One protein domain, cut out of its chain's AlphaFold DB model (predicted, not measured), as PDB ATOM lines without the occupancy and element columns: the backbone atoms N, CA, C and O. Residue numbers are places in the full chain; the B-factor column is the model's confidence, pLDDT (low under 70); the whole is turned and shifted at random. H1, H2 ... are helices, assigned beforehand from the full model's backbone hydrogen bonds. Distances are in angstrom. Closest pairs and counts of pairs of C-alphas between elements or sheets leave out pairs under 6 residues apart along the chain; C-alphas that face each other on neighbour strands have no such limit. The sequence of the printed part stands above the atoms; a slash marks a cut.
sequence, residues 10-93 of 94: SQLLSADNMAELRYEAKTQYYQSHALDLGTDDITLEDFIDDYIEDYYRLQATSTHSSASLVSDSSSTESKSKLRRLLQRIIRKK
ATOM      1  N   SER A  10      11.951-151.266  73.008       68.50
ATOM      2  CA  SER A  10      11.509-152.434  72.231       68.50
ATOM      3  C   SER A  10      10.081-152.898  72.532       68.50
ATOM      4  O   SER A  10       9.523-153.671  71.762       68.50
ATOM      5  N   GLN A  11       9.508-152.465  73.653       70.44
ATOM      6  CA  GLN A  11       8.130-152.754  74.052       70.44
ATOM      7  C   GLN A  11       7.169-151.650  73.602       70.44
ATOM      8  O   GLN A  11       5.962-151.819  73.728       70.44
ATOM      9  N   LEU A  12       7.682-150.527  73.083       80.62
ATOM     10  CA  LEU A  12       6.843-149.462  72.554       80.62
ATOM     11  C   LEU A  12       6.096-149.950  71.313       80.62
ATOM     12  O   LEU A  12       6.678-150.535  70.399       80.62
ATOM     13  N   LEU A  13       4.799-149.667  71.286       84.31
ATOM     14  CA  LEU A  13       3.968-149.891  70.115       84.31
ATOM     15  C   LEU A  13       4.478-149.085  68.913       84.31
ATOM     16  O   LEU A  13       5.052-148.001  69.060       84.31
ATOM     17  N   SER A  14       4.205-149.602  67.713       89.88
ATOM     18  CA  SER A  14       4.339-148.822  66.483       89.88
ATOM     19  C   SER A  14       3.450-147.576  66.542       89.88
ATOM     20  O   SER A  14       2.480-147.517  67.304       89.88
ATOM     21  N   ALA A  15       3.762-146.577  65.713       87.88
ATOM     22  CA  ALA A  15       2.952-145.364  65.620       87.88
ATOM     23  C   ALA A  15       1.481-145.680  65.289       87.88
ATOM     24  O   ALA A  15       0.588-145.095  65.898       87.88
ATOM     25  N   ASP A  16       1.242-146.647  64.400       91.25
ATOM     26  CA  ASP A  16      -0.102-147.066  63.996       91.25
ATOM     27  C   ASP A  16      -0.869-147.717  65.155       91.25
ATOM     28  O   ASP A  16      -1.979-147.299  65.478       91.25
ATOM     29  N   ASN A  17      -0.240-148.661  65.865       88.88
ATOM     30  CA  ASN A  17      -0.861-149.331  67.012       88.88
ATOM     31  C   ASN A  17      -1.107-148.351  68.171       88.88
ATOM     32  O   ASN A  17      -2.091-148.463  68.899       88.88
ATOM     33  N   MET A  18      -0.223-147.366  68.351       91.81
ATOM     34  CA  MET A  18      -0.414-146.302  69.336       91.81
ATOM     35  C   MET A  18      -1.583-145.382  68.953       91.81
ATOM     36  O   MET A  18      -2.335-144.947  69.825       91.81
ATOM     37  N   ALA A  19      -1.755-145.078  67.665       90.88
ATOM     38  CA  ALA A  19      -2.878-144.282  67.182       90.88
ATOM     39  C   ALA A  19      -4.214-145.009  67.393       90.88
ATOM     40  O   ALA A  19      -5.174-144.393  67.857       90.88
ATOM     41  N   GLU A  20      -4.252-146.315  67.125       93.56
ATOM     42  CA  GLU A  20      -5.416-147.165  67.376       93.56
ATOM     43  C   GLU A  20      -5.770-147.214  68.869       93.56
ATOM     44  O   GLU A  20      -6.911-146.941  69.239       93.56
ATOM     45  N   LEU A  21      -4.780-147.430  69.742       92.06
ATOM     46  CA  LEU A  21      -4.990-147.455  71.193       92.06
ATOM     47  C   LEU A  21      -5.530-146.114  71.724       92.06
ATOM     48  O   LEU A  21      -6.434-146.076  72.559       92.06
ATOM     49  N   ARG A  22      -5.023-144.988  71.204       93.50
ATOM     50  CA  ARG A  22      -5.545-143.649  71.530       93.50
ATOM     51  C   ARG A  22      -6.974-143.454  71.025       93.50
ATOM     52  O   ARG A  22      -7.764-142.794  71.698       93.50
ATOM     53  N   TYR A  23      -7.307-143.981  69.849       92.19
ATOM     54  CA  TYR A  23      -8.660-143.913  69.300       92.19
ATOM     55  C   TYR A  23      -9.656-144.727  70.135       92.19
ATOM     56  O   TYR A  23     -10.756-144.247  70.425       92.19
ATOM     57  N   GLU A  24      -9.258-145.916  70.585       93.56
ATOM     58  CA  GLU A  24     -10.059-146.737  71.491       93.56
ATOM     59  C   GLU A  24     -10.316-146.011  72.819       93.56
ATOM     60  O   GLU A  24     -11.471-145.861  73.221       93.56
ATOM     61  N   ALA A  25      -9.268-145.462  73.444       91.19
ATOM     62  CA  ALA A  25      -9.392-144.685  74.677       91.19
ATOM     63  C   ALA A  25     -10.350-143.491  74.512       91.19
ATOM     64  O   ALA A  25     -11.239-143.279  75.335       91.19
ATOM     65  N   LYS A  26     -10.233-142.742  73.406       92.06
ATOM     66  CA  LYS A  26     -11.166-141.649  73.077       92.06
ATOM     67  C   LYS A  26     -12.604-142.141  72.974       92.06
ATOM     68  O   LYS A  26     -13.509-141.517  73.518       92.06
ATOM     69  N   THR A  27     -12.812-143.261  72.289       91.56
ATOM     70  CA  THR A  27     -14.143-143.843  72.102       91.56
ATOM     71  C   THR A  27     -14.764-144.235  73.443       91.56
ATOM     72  O   THR A  27     -15.911-143.876  73.705       91.56
ATOM     73  N   GLN A  28     -14.005-144.892  74.326       90.75
ATOM     74  CA  GLN A  28     -14.476-145.261  75.665       90.75
ATOM     75  C   GLN A  28     -14.772-144.040  76.540       90.75
ATOM     76  O   GLN A  28     -15.792-144.012  77.237       90.75
ATOM     77  N   TYR A  29     -13.919-143.013  76.478       88.88
ATOM     78  CA  TYR A  29     -14.142-141.764  77.196       88.88
ATOM     79  C   TYR A  29     -15.460-141.117  76.772       88.88
ATOM     80  O   TYR A  29     -16.306-140.845  77.622       88.88
ATOM     81  N   TYR A  30     -15.681-140.937  75.467       88.31
ATOM     82  CA  TYR A  30     -16.906-140.317  74.965       88.31
ATOM     83  C   TYR A  30     -18.154-141.161  75.213       88.31
ATOM     84  O   TYR A  30     -19.204-140.596  75.489       88.31
ATOM     85  N   GLN A  31     -18.064-142.492  75.170       87.44
ATOM     86  CA  GLN A  31     -19.187-143.352  75.557       87.44
ATOM     87  C   GLN A  31     -19.554-143.169  77.034       87.44
ATOM     88  O   GLN A  31     -20.733-143.070  77.368       87.44
ATOM     89  N   SER A  32     -18.551-143.074  77.908       85.19
ATOM     90  CA  SER A  32     -18.749-142.916  79.355       85.19
ATOM     91  C   SER A  32     -19.213-141.509  79.747       85.19
ATOM     92  O   SER A  32     -19.862-141.341  80.775       85.19
ATOM     93  N   HIS A  33     -18.917-140.510  78.913       84.75
ATOM     94  CA  HIS A  33     -19.237-139.098  79.140       84.75
ATOM     95  C   HIS A  33     -20.239-138.553  78.111       84.75
ATOM     96  O   HIS A  33     -20.349-137.346  77.934       84.75
ATOM     97  N   ALA A  34     -21.007-139.419  77.439       78.12
ATOM     98  CA  ALA A  34     -21.918-139.021  76.359       78.12
ATOM     99  C   ALA A  34     -23.002-138.015  76.798       78.12
ATOM    100  O   ALA A  34     -23.571-137.309  75.967       78.12
ATOM    101  N   LEU A  35     -23.301-137.970  78.100       81.62
ATOM    102  CA  LEU A  35     -24.266-137.055  78.714       81.62
ATOM    103  C   LEU A  35     -23.601-135.911  79.492       81.62
ATOM    104  O   LEU A  35     -24.306-135.080  80.066       81.62
ATOM    105  N   ASP A  36     -22.271-135.873  79.539       80.56
ATOM    106  CA  ASP A  36     -21.532-134.835  80.239       80.56
ATOM    107  C   ASP A  36     -21.311-133.642  79.302       80.56
ATOM    108  O   ASP A  36     -20.604-133.716  78.300       80.56
ATOM    109  N   LEU A  37     -21.953-132.522  79.625       67.62
ATOM    110  CA  LEU A  37     -21.826-131.274  78.870       67.62
ATOM    111  C   LEU A  37     -20.512-130.534  79.183       67.62
ATOM    112  O   LEU A  37     -20.233-129.510  78.561       67.62
ATOM    113  N   GLY A  38     -19.738-131.013  80.165       72.81
ATOM    114  CA  GLY A  38     -18.538-130.367  80.693       72.81
ATOM    115  C   GLY A  38     -17.221-131.056  80.345       72.81
ATOM    116  O   GLY A  38     -16.220-130.759  80.993       72.81
ATOM    117  N   THR A  39     -17.183-131.965  79.366       70.81
ATOM    118  CA  THR A  39     -15.922-132.613  78.978       70.81
ATOM    119  C   THR A  39     -14.933-131.582  78.433       70.81
ATOM    120  O   THR A  39     -15.226-130.937  77.423       70.81
ATOM    121  N   ASP A  40     -13.766-131.446  79.065       78.31
ATOM    122  CA  ASP A  40     -12.667-130.630  78.549       78.31
ATOM    123  C   ASP A  40     -11.567-131.506  77.914       78.31
ATOM    124  O   ASP A  40     -11.477-132.718  78.136       78.31
ATOM    125  N   ASP A  41     -10.720-130.891  77.085       78.38
ATOM    126  CA  ASP A  41      -9.634-131.599  76.393       78.38
ATOM    127  C   ASP A  41      -8.556-132.131  77.361       78.38
ATOM    128  O   ASP A  41      -7.829-133.072  77.044       78.38
ATOM    129  N   ILE A  42      -8.430-131.535  78.550       78.88
ATOM    130  CA  ILE A  42      -7.440-131.893  79.571       78.88
ATOM    131  C   ILE A  42      -7.837-133.214  80.237       78.88
ATOM    132  O   ILE A  42      -6.983-134.091  80.392       78.88
ATOM    133  N   THR A  43      -9.112-133.381  80.590       83.25
ATOM    134  CA  THR A  43      -9.645-134.605  81.197       83.25
ATOM    135  C   THR A  43      -9.652-135.761  80.205       83.25
ATOM    136  O   THR A  43      -9.351-136.890  80.592       83.25
ATOM    137  N   LEU A  44      -9.900-135.484  78.920       86.06
ATOM    138  CA  LEU A  44      -9.762-136.477  77.857       86.06
ATOM    139  C   LEU A  44      -8.314-136.965  77.717       86.06
ATOM    140  O   LEU A  44      -8.066-138.169  77.689       86.06
ATOM    141  N   GLU A  45      -7.344-136.054  77.626       87.06
ATOM    142  CA  GLU A  45      -5.936-136.437  77.472       87.06
ATOM    143  C   GLU A  45      -5.388-137.142  78.723       87.06
ATOM    144  O   GLU A  45      -4.598-138.076  78.596       87.06
ATOM    145  N   ASP A  46      -5.846-136.776  79.927       85.50
ATOM    146  CA  ASP A  46      -5.521-137.528  81.147       85.50
ATOM    147  C   ASP A  46      -6.059-138.958  81.119       85.50
ATOM    148  O   ASP A  46      -5.325-139.883  81.474       85.50
ATOM    149  N   PHE A  47      -7.298-139.145  80.658       87.94
ATOM    150  CA  PHE A  47      -7.890-140.471  80.505       87.94
ATOM    151  C   PHE A  47      -7.121-141.325  79.490       87.94
ATOM    152  O   PHE A  47      -6.851-142.495  79.749       87.94
ATOM    153  N   ILE A  48      -6.738-140.748  78.347       88.81
ATOM    154  CA  ILE A  48      -5.955-141.456  77.324       88.81
ATOM    155  C   ILE A  48      -4.602-141.900  77.889       88.81
ATOM    156  O   ILE A  48      -4.194-143.040  77.669       88.81
ATOM    157  N   ASP A  49      -3.908-141.025  78.620       87.69
ATOM    158  CA  ASP A  49      -2.618-141.363  79.223       87.69
ATOM    159  C   ASP A  49      -2.757-142.470  80.288       87.69
ATOM    160  O   ASP A  49      -1.923-143.378  80.322       87.69
ATOM    161  N   ASP A  50      -3.815-142.441  81.112       85.88
ATOM    162  CA  ASP A  50      -4.136-143.525  82.058       85.88
ATOM    163  C   ASP A  50      -4.408-144.846  81.329       85.88
ATOM    164  O   ASP A  50      -3.833-145.877  81.678       85.88
ATOM    165  N   TYR A  51      -5.214-144.815  80.268       88.44
ATOM    166  CA  TYR A  51      -5.541-145.998  79.475       88.44
ATOM    167  C   TYR A  51      -4.294-146.651  78.853       88.44
ATOM    168  O   TYR A  51      -4.132-147.872  78.886       88.44
ATOM    169  N   ILE A  52      -3.371-145.844  78.320       89.69
ATOM    170  CA  ILE A  52      -2.112-146.333  77.739       89.69
ATOM    171  C   ILE A  52      -1.189-146.908  78.821       89.69
ATOM    172  O   ILE A  52      -0.565-147.952  78.613       89.69
ATOM    173  N   GLU A  53      -1.078-146.244  79.973       86.81
ATOM    174  CA  GLU A  53      -0.279-146.739  81.098       86.81
ATOM    175  C   GLU A  53      -0.796-148.099  81.586       86.81
ATOM    176  O   GLU A  53      -0.014-149.026  81.822       86.81
ATOM    177  N   ASP A  54      -2.116-148.244  81.661       84.50
ATOM    178  CA  ASP A  54      -2.799-149.477  82.030       84.50
ATOM    179  C   ASP A  54      -2.567-150.590  81.007       84.50
ATOM    180  O   ASP A  54      -2.222-151.709  81.398       84.50
ATOM    181  N   TYR A  55      -2.652-150.280  79.711       87.56
ATOM    182  CA  TYR A  55      -2.328-151.215  78.632       87.56
ATOM    183  C   TYR A  55      -0.915-151.791  78.788       87.56
ATOM    184  O   TYR A  55      -0.729-153.011  78.793       87.56
ATOM    185  N   TYR A  56       0.093-150.935  78.978       83.88
ATOM    186  CA  TYR A  56       1.468-151.407  79.144       83.88
ATOM    187  C   TYR A  56       1.662-152.174  80.448       83.88
ATOM    188  O   TYR A  56       2.390-153.169  80.471       83.88
ATOM    189  N   ARG A  57       1.010-151.754  81.535       83.25
ATOM    190  CA  ARG A  57       1.062-152.477  82.810       83.25
ATOM    191  C   ARG A  57       0.476-153.879  82.670       83.25
ATOM    192  O   ARG A  57       1.076-154.835  83.168       83.25
ATOM    193  N   LEU A  58      -0.643-154.022  81.964       81.00
ATOM    194  CA  LEU A  58      -1.248-155.315  81.654       81.00
ATOM    195  C   LEU A  58      -0.353-156.151  80.739       81.00
ATOM    196  O   LEU A  58      -0.167-157.331  81.009       81.00
ATOM    197  N   GLN A  59       0.269-155.556  79.721       79.38
ATOM    198  CA  GLN A  59       1.196-156.261  78.831       79.38
ATOM    199  C   GLN A  59       2.437-156.772  79.582       79.38
ATOM    200  O   GLN A  59       2.838-157.928  79.416       79.38
ATOM    201  N   ALA A  60       3.017-155.950  80.461       72.00
ATOM    202  CA  ALA A  60       4.121-156.352  81.325       72.00
ATOM    203  C   ALA A  60       3.686-157.484  82.267       72.00
ATOM    204  O   ALA A  60       4.353-158.511  82.355       72.00
ATOM    205  N   THR A  61       2.519-157.354  82.903       66.69
ATOM    206  CA  THR A  61       1.984-158.391  83.798       66.69
ATOM    207  C   THR A  61       1.672-159.681  83.039       66.69
ATOM    208  O   THR A  61       1.992-160.752  83.531       66.69
ATOM    209  N   SER A  62       1.147-159.611  81.814       61.75
ATOM    210  CA  SER A  62       0.891-160.772  80.951       61.75
ATOM    211  C   SER A  62       2.179-161.451  80.483       61.75
ATOM    212  O   SER A  62       2.201-162.668  80.332       61.75
ATOM    213  N   THR A  63       3.255-160.689  80.278       56.94
ATOM    214  CA  THR A  63       4.582-161.236  79.943       56.94
ATOM    215  C   THR A  63       5.221-161.928  81.155       56.94
ATOM    216  O   THR A  63       6.023-162.846  80.999       56.94
ATOM    217  N   HIS A  64       4.840-161.523  82.371       50.53
ATOM    218  CA  HIS A  64       5.355-162.062  83.631       50.53
ATOM    219  C   HIS A  64       4.412-163.057  84.338       50.53
ATOM    220  O   HIS A  64       4.837-163.715  85.288       50.53
ATOM    221  N   SER A  65       3.157-163.209  83.900       45.75
ATOM    222  CA  SER A  65       2.131-163.998  84.590       45.75
ATOM    223  C   SER A  65       1.766-165.263  83.819       45.75
ATOM    224  O   SER A  65       0.808-165.338  83.058       45.75
ATOM    225  N   SER A  66       2.523-166.314  84.125       45.72
ATOM    226  CA  SER A  66       1.979-167.668  84.297       45.72
ATOM    227  C   SER A  66       1.501-167.887  85.745       45.72
ATOM    228  O   SER A  66       1.455-169.023  86.209       45.72
ATOM    229  N   ALA A  67       1.205-166.827  86.507       40.72
ATOM    230  CA  ALA A  67       0.884-166.948  87.923       40.72
ATOM    231  C   ALA A  67      -0.073-165.851  88.411       40.72
ATOM    232  O   ALA A  67       0.289-164.684  88.541       40.72
ATOM    233  N   SER A  68      -1.265-166.323  88.771       39.34
ATOM    234  CA  SER A  68      -2.144-165.816  89.823       39.34
ATOM    235  C   SER A  68      -2.828-164.463  89.606       39.34
ATOM    236  O   SER A  68      -2.335-163.398  89.963       39.34
ATOM    237  N   LEU A  69      -4.069-164.576  89.133       48.81
ATOM    238  CA  LEU A  69      -5.163-163.632  89.325       48.81
ATOM    239  C   LEU A  69      -5.330-163.294  90.818       48.81
ATOM    240  O   LEU A  69      -5.844-164.127  91.556       48.81
ATOM    241  N   VAL A  70      -4.969-162.087  91.255       38.59
ATOM    242  CA  VAL A  70      -5.662-161.398  92.358       38.59
ATOM    243  C   VAL A  70      -5.694-159.904  92.045       38.59
ATOM    244  O   VAL A  70      -4.678-159.214  92.018       38.59
ATOM    245  N   SER A  71      -6.916-159.463  91.768       61.00
ATOM    246  CA  SER A  71      -7.395-158.088  91.778       61.00
ATOM    247  C   SER A  71      -7.117-157.419  93.122       61.00
ATOM    248  O   SER A  71      -7.511-157.972  94.138       61.00
ATOM    249  N   ASP A  72      -6.529-156.221  93.099       38.84
ATOM    250  CA  ASP A  72      -6.715-155.171  94.111       38.84
ATOM    251  C   ASP A  72      -6.294-153.818  93.508       38.84
ATOM    252  O   ASP A  72      -5.217-153.275  93.758       38.84
ATOM    253  N   SER A  73      -7.154-153.257  92.655       45.25
ATOM    254  CA  SER A  73      -7.042-151.872  92.190       45.25
ATOM    255  C   SER A  73      -7.560-150.931  93.280       45.25
ATOM    256  O   SER A  73      -8.659-150.387  93.193       45.25
ATOM    257  N   SER A  74      -6.782-150.770  94.348       53.53
ATOM    258  CA  SER A  74      -7.057-149.792  95.398       53.53
ATOM    259  C   SER A  74      -5.846-148.880  95.590       53.53
ATOM    260  O   SER A  74      -4.766-149.316  95.980       53.53
ATOM    261  N   SER A  75      -6.063-147.581  95.357       46.88
ATOM    262  CA  SER A  75      -5.251-146.476  95.889       46.88
ATOM    263  C   SER A  75      -3.887-146.177  95.232       46.88
ATOM    264  O   SER A  75      -2.859-146.056  95.900       46.88
ATOM    265  N   THR A  76      -3.861-145.929  93.917       44.31
ATOM    266  CA  THR A  76      -2.753-145.176  93.272       44.31
ATOM    267  C   THR A  76      -3.205-144.025  92.365       44.31
ATOM    268  O   THR A  76      -2.417-143.109  92.119       44.31
ATOM    269  N   GLU A  77      -4.480-143.993  91.969       47.84
ATOM    270  CA  GLU A  77      -5.070-143.035  91.015       47.84
ATOM    271  C   GLU A  77      -4.916-141.554  91.430       47.84
ATOM    272  O   GLU A  77      -4.744-140.658  90.606       47.84
ATOM    273  N   SER A  78      -4.905-141.269  92.736       47.75
ATOM    274  CA  SER A  78      -4.748-139.903  93.264       47.75
ATOM    275  C   SER A  78      -3.345-139.319  93.024       47.75
ATOM    276  O   SER A  78      -3.196-138.110  92.825       47.75
ATOM    277  N   LYS A  79      -2.299-140.157  93.035       47.00
ATOM    278  CA  LYS A  79      -0.906-139.691  92.930       47.00
ATOM    279  C   LYS A  79      -0.457-139.508  91.478       47.00
ATOM    280  O   LYS A  79       0.390-138.648  91.232       47.00
ATOM    281  N   SER A  80      -1.021-140.262  90.527       60.97
ATOM    282  CA  SER A  80      -0.742-140.099  89.091       60.97
ATOM    283  C   SER A  80      -1.291-138.771  88.564       60.97
ATOM    284  O   SER A  80      -0.544-138.023  87.931       60.97
ATOM    285  N   LYS A  81      -2.528-138.409  88.936       62.19
ATOM    286  CA  LYS A  81      -3.182-137.150  88.533       62.19
ATOM    287  C   LYS A  81      -2.420-135.908  89.002       62.19
ATOM    288  O   LYS A  81      -2.105-135.033  88.197       62.19
ATOM    289  N   LEU A  82      -2.015-135.852  90.278       60.62
ATOM    290  CA  LEU A  82      -1.208-134.737  90.798       60.62
ATOM    291  C   LEU A  82       0.162-134.650  90.105       60.62
ATOM    292  O   LEU A  82       0.624-133.562  89.766       60.62
ATOM    293  N   ARG A  83       0.817-135.792  89.863       66.38
ATOM    294  CA  ARG A  83       2.113-135.831  89.174       66.38
ATOM    295  C   ARG A  83       2.000-135.367  87.719       66.38
ATOM    296  O   ARG A  83       2.863-134.602  87.287       66.38
ATOM    297  N   ARG A  84       0.959-135.774  86.982       65.94
ATOM    298  CA  ARG A  84       0.708-135.297  85.610       65.94
ATOM    299  C   ARG A  84       0.382-133.809  85.578       65.94
ATOM    300  O   ARG A  84       0.963-133.092  84.764       65.94
ATOM    301  N   LEU A  85      -0.433-133.319  86.513       68.06
ATOM    302  CA  LEU A  85      -0.715-131.888  86.650       68.06
ATOM    303  C   LEU A  85       0.576-131.078  86.857       68.06
ATOM    304  O   LEU A  85       0.819-130.097  86.154       68.06
ATOM    305  N   LEU A  86       1.450-131.529  87.762       68.75
ATOM    306  CA  LEU A  86       2.744-130.887  88.010       68.75
ATOM    307  C   LEU A  86       3.660-130.931  86.779       68.75
ATOM    308  O   LEU A  86       4.267-129.919  86.434       68.75
ATOM    309  N   GLN A  87       3.733-132.062  86.069       70.38
ATOM    310  CA  GLN A  87       4.513-132.160  84.830       70.38
ATOM    311  C   GLN A  87       3.998-131.217  83.735       70.38
ATOM    312  O   GLN A  87       4.807-130.631  83.016       70.38
ATOM    313  N   ARG A  88       2.679-131.017  83.622       65.12
ATOM    314  CA  ARG A  88       2.088-130.062  82.671       65.12
ATOM    315  C   ARG A  88       2.412-128.613  83.019       65.12
ATOM    316  O   ARG A  88       2.767-127.852  82.121       65.12
ATOM    317  N   ILE A  89       2.348-128.238  84.300       70.31
ATOM    318  CA  ILE A  89       2.752-126.897  84.762       70.31
ATOM    319  C   ILE A  89       4.224-126.640  84.423       70.31
ATOM    320  O   ILE A  89       4.572-125.561  83.952       70.31
ATOM    321  N   ILE A  90       5.080-127.648  84.607       69.06
ATOM    322  CA  ILE A  90       6.507-127.553  84.291       69.06
ATOM    323  C   ILE A  90       6.736-127.441  82.772       69.06
ATOM    324  O   ILE A  90       7.520-126.595  82.354       69.06
ATOM    325  N   ARG A  91       6.028-128.220  81.935       60.78
ATOM    326  CA  ARG A  91       6.157-128.155  80.462       60.78
ATOM    327  C   ARG A  91       5.630-126.855  79.849       60.78
ATOM    328  O   ARG A  91       6.189-126.414  78.858       60.78
ATOM    329  N   LYS A  92       4.588-126.231  80.413       57.03
ATOM    330  CA  LYS A  92       4.059-124.938  79.927       57.03
ATOM    331  C   LYS A  92       4.964-123.738  80.234       57.03
ATOM    332  O   LYS A  92       4.714-122.655  79.718       57.03
ATOM    333  N   LYS A  93       5.960-123.901  81.112       53.84
ATOM    334  CA  LYS A  93       6.857-122.822  81.552       53.84
ATOM    335  C   LYS A  93       8.150-122.733  80.723       53.84
ATOM    336  O   LYS A  93       8.981-121.881  81.035       53.84
TER     337      LYS A  93
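What this domain is: This is residues 10 to 93 of the 94 residues of an uncharacterized protein of Colletotrichum sublineola (UniProt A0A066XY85). Three helices are stacked as a loose, open sandwich: the long H2 is in the middle, H1 crosses it on one side as an X, and H3 stands at a slant on the other side, held only loosely to H2. A long link leaves the far end of H2, loops out and folds back to H3; residues 61 to 76, the end of H2 included, stick out, as do residues 86 to 93. The printed part has 84 residues with three named helices in the order H1, H2, H3 and no named strand; the class is all helix, with 57 residues in the helices. The whole is loose, with a radius of gyration of the C-alphas of 15.1 A, and only just elongated, spanning 43 by 28 by 25 A.

How they stand to each other: H2, residues 41 to 64, is the longest helix, with 24 residues. H1, residues 15 to 32, touches H2, and the closest C-alphas are those of Ala 25 and Ile 48, 5.4 A apart. H1 touches H2 with residues 21 to 29 alone, and H2 touches H1 with residues 44 to 52 alone. The two lines stand at a steep tilt of 61 degrees, and the helices run opposite ways. H3, residues 77 to 91, is close to H2 but not clearly touching it, with 2 pairs of C-alphas within 8 A. The closest C-alphas there are those of Asp 46 and Lys 81, 7.8 A apart. H2 and H3 run opposite ways at a steep tilt of 60 degrees. H1 and H3 are apart. In H1 and H2 every O i to N i+4 pair is within hydrogen-bond range; in H3 it is 9 of 11.

Where its parts are: H2 runs 34.7 A from the C-alpha of Asp 41 at (-9.634, -131.599, 76.393) to that of His 64 at (5.355, -162.062, 83.631). H1 begins with the C-alpha of Ala 15 at (2.952, -145.364, 65.620) and measures 25.8 A from first to last C-alpha. H3 measures 21.4 A and ends with the C-alpha of Arg 91 at (6.157, -128.155, 80.462).

The domain as a whole: The two C-alphas farthest apart are those of Ser 66 and Lys 93, at 45.2 A. The printed part runs from residue 10 to residue 93 and has no cut. The link from H1 to H2 is short, with 8 residues, and the link from H2 to H3 is long, with 12. The mean pLDDT of the printed part is 73.2; residues 10, 37, 61 to 86, 88 and 90 to 93 are under 70.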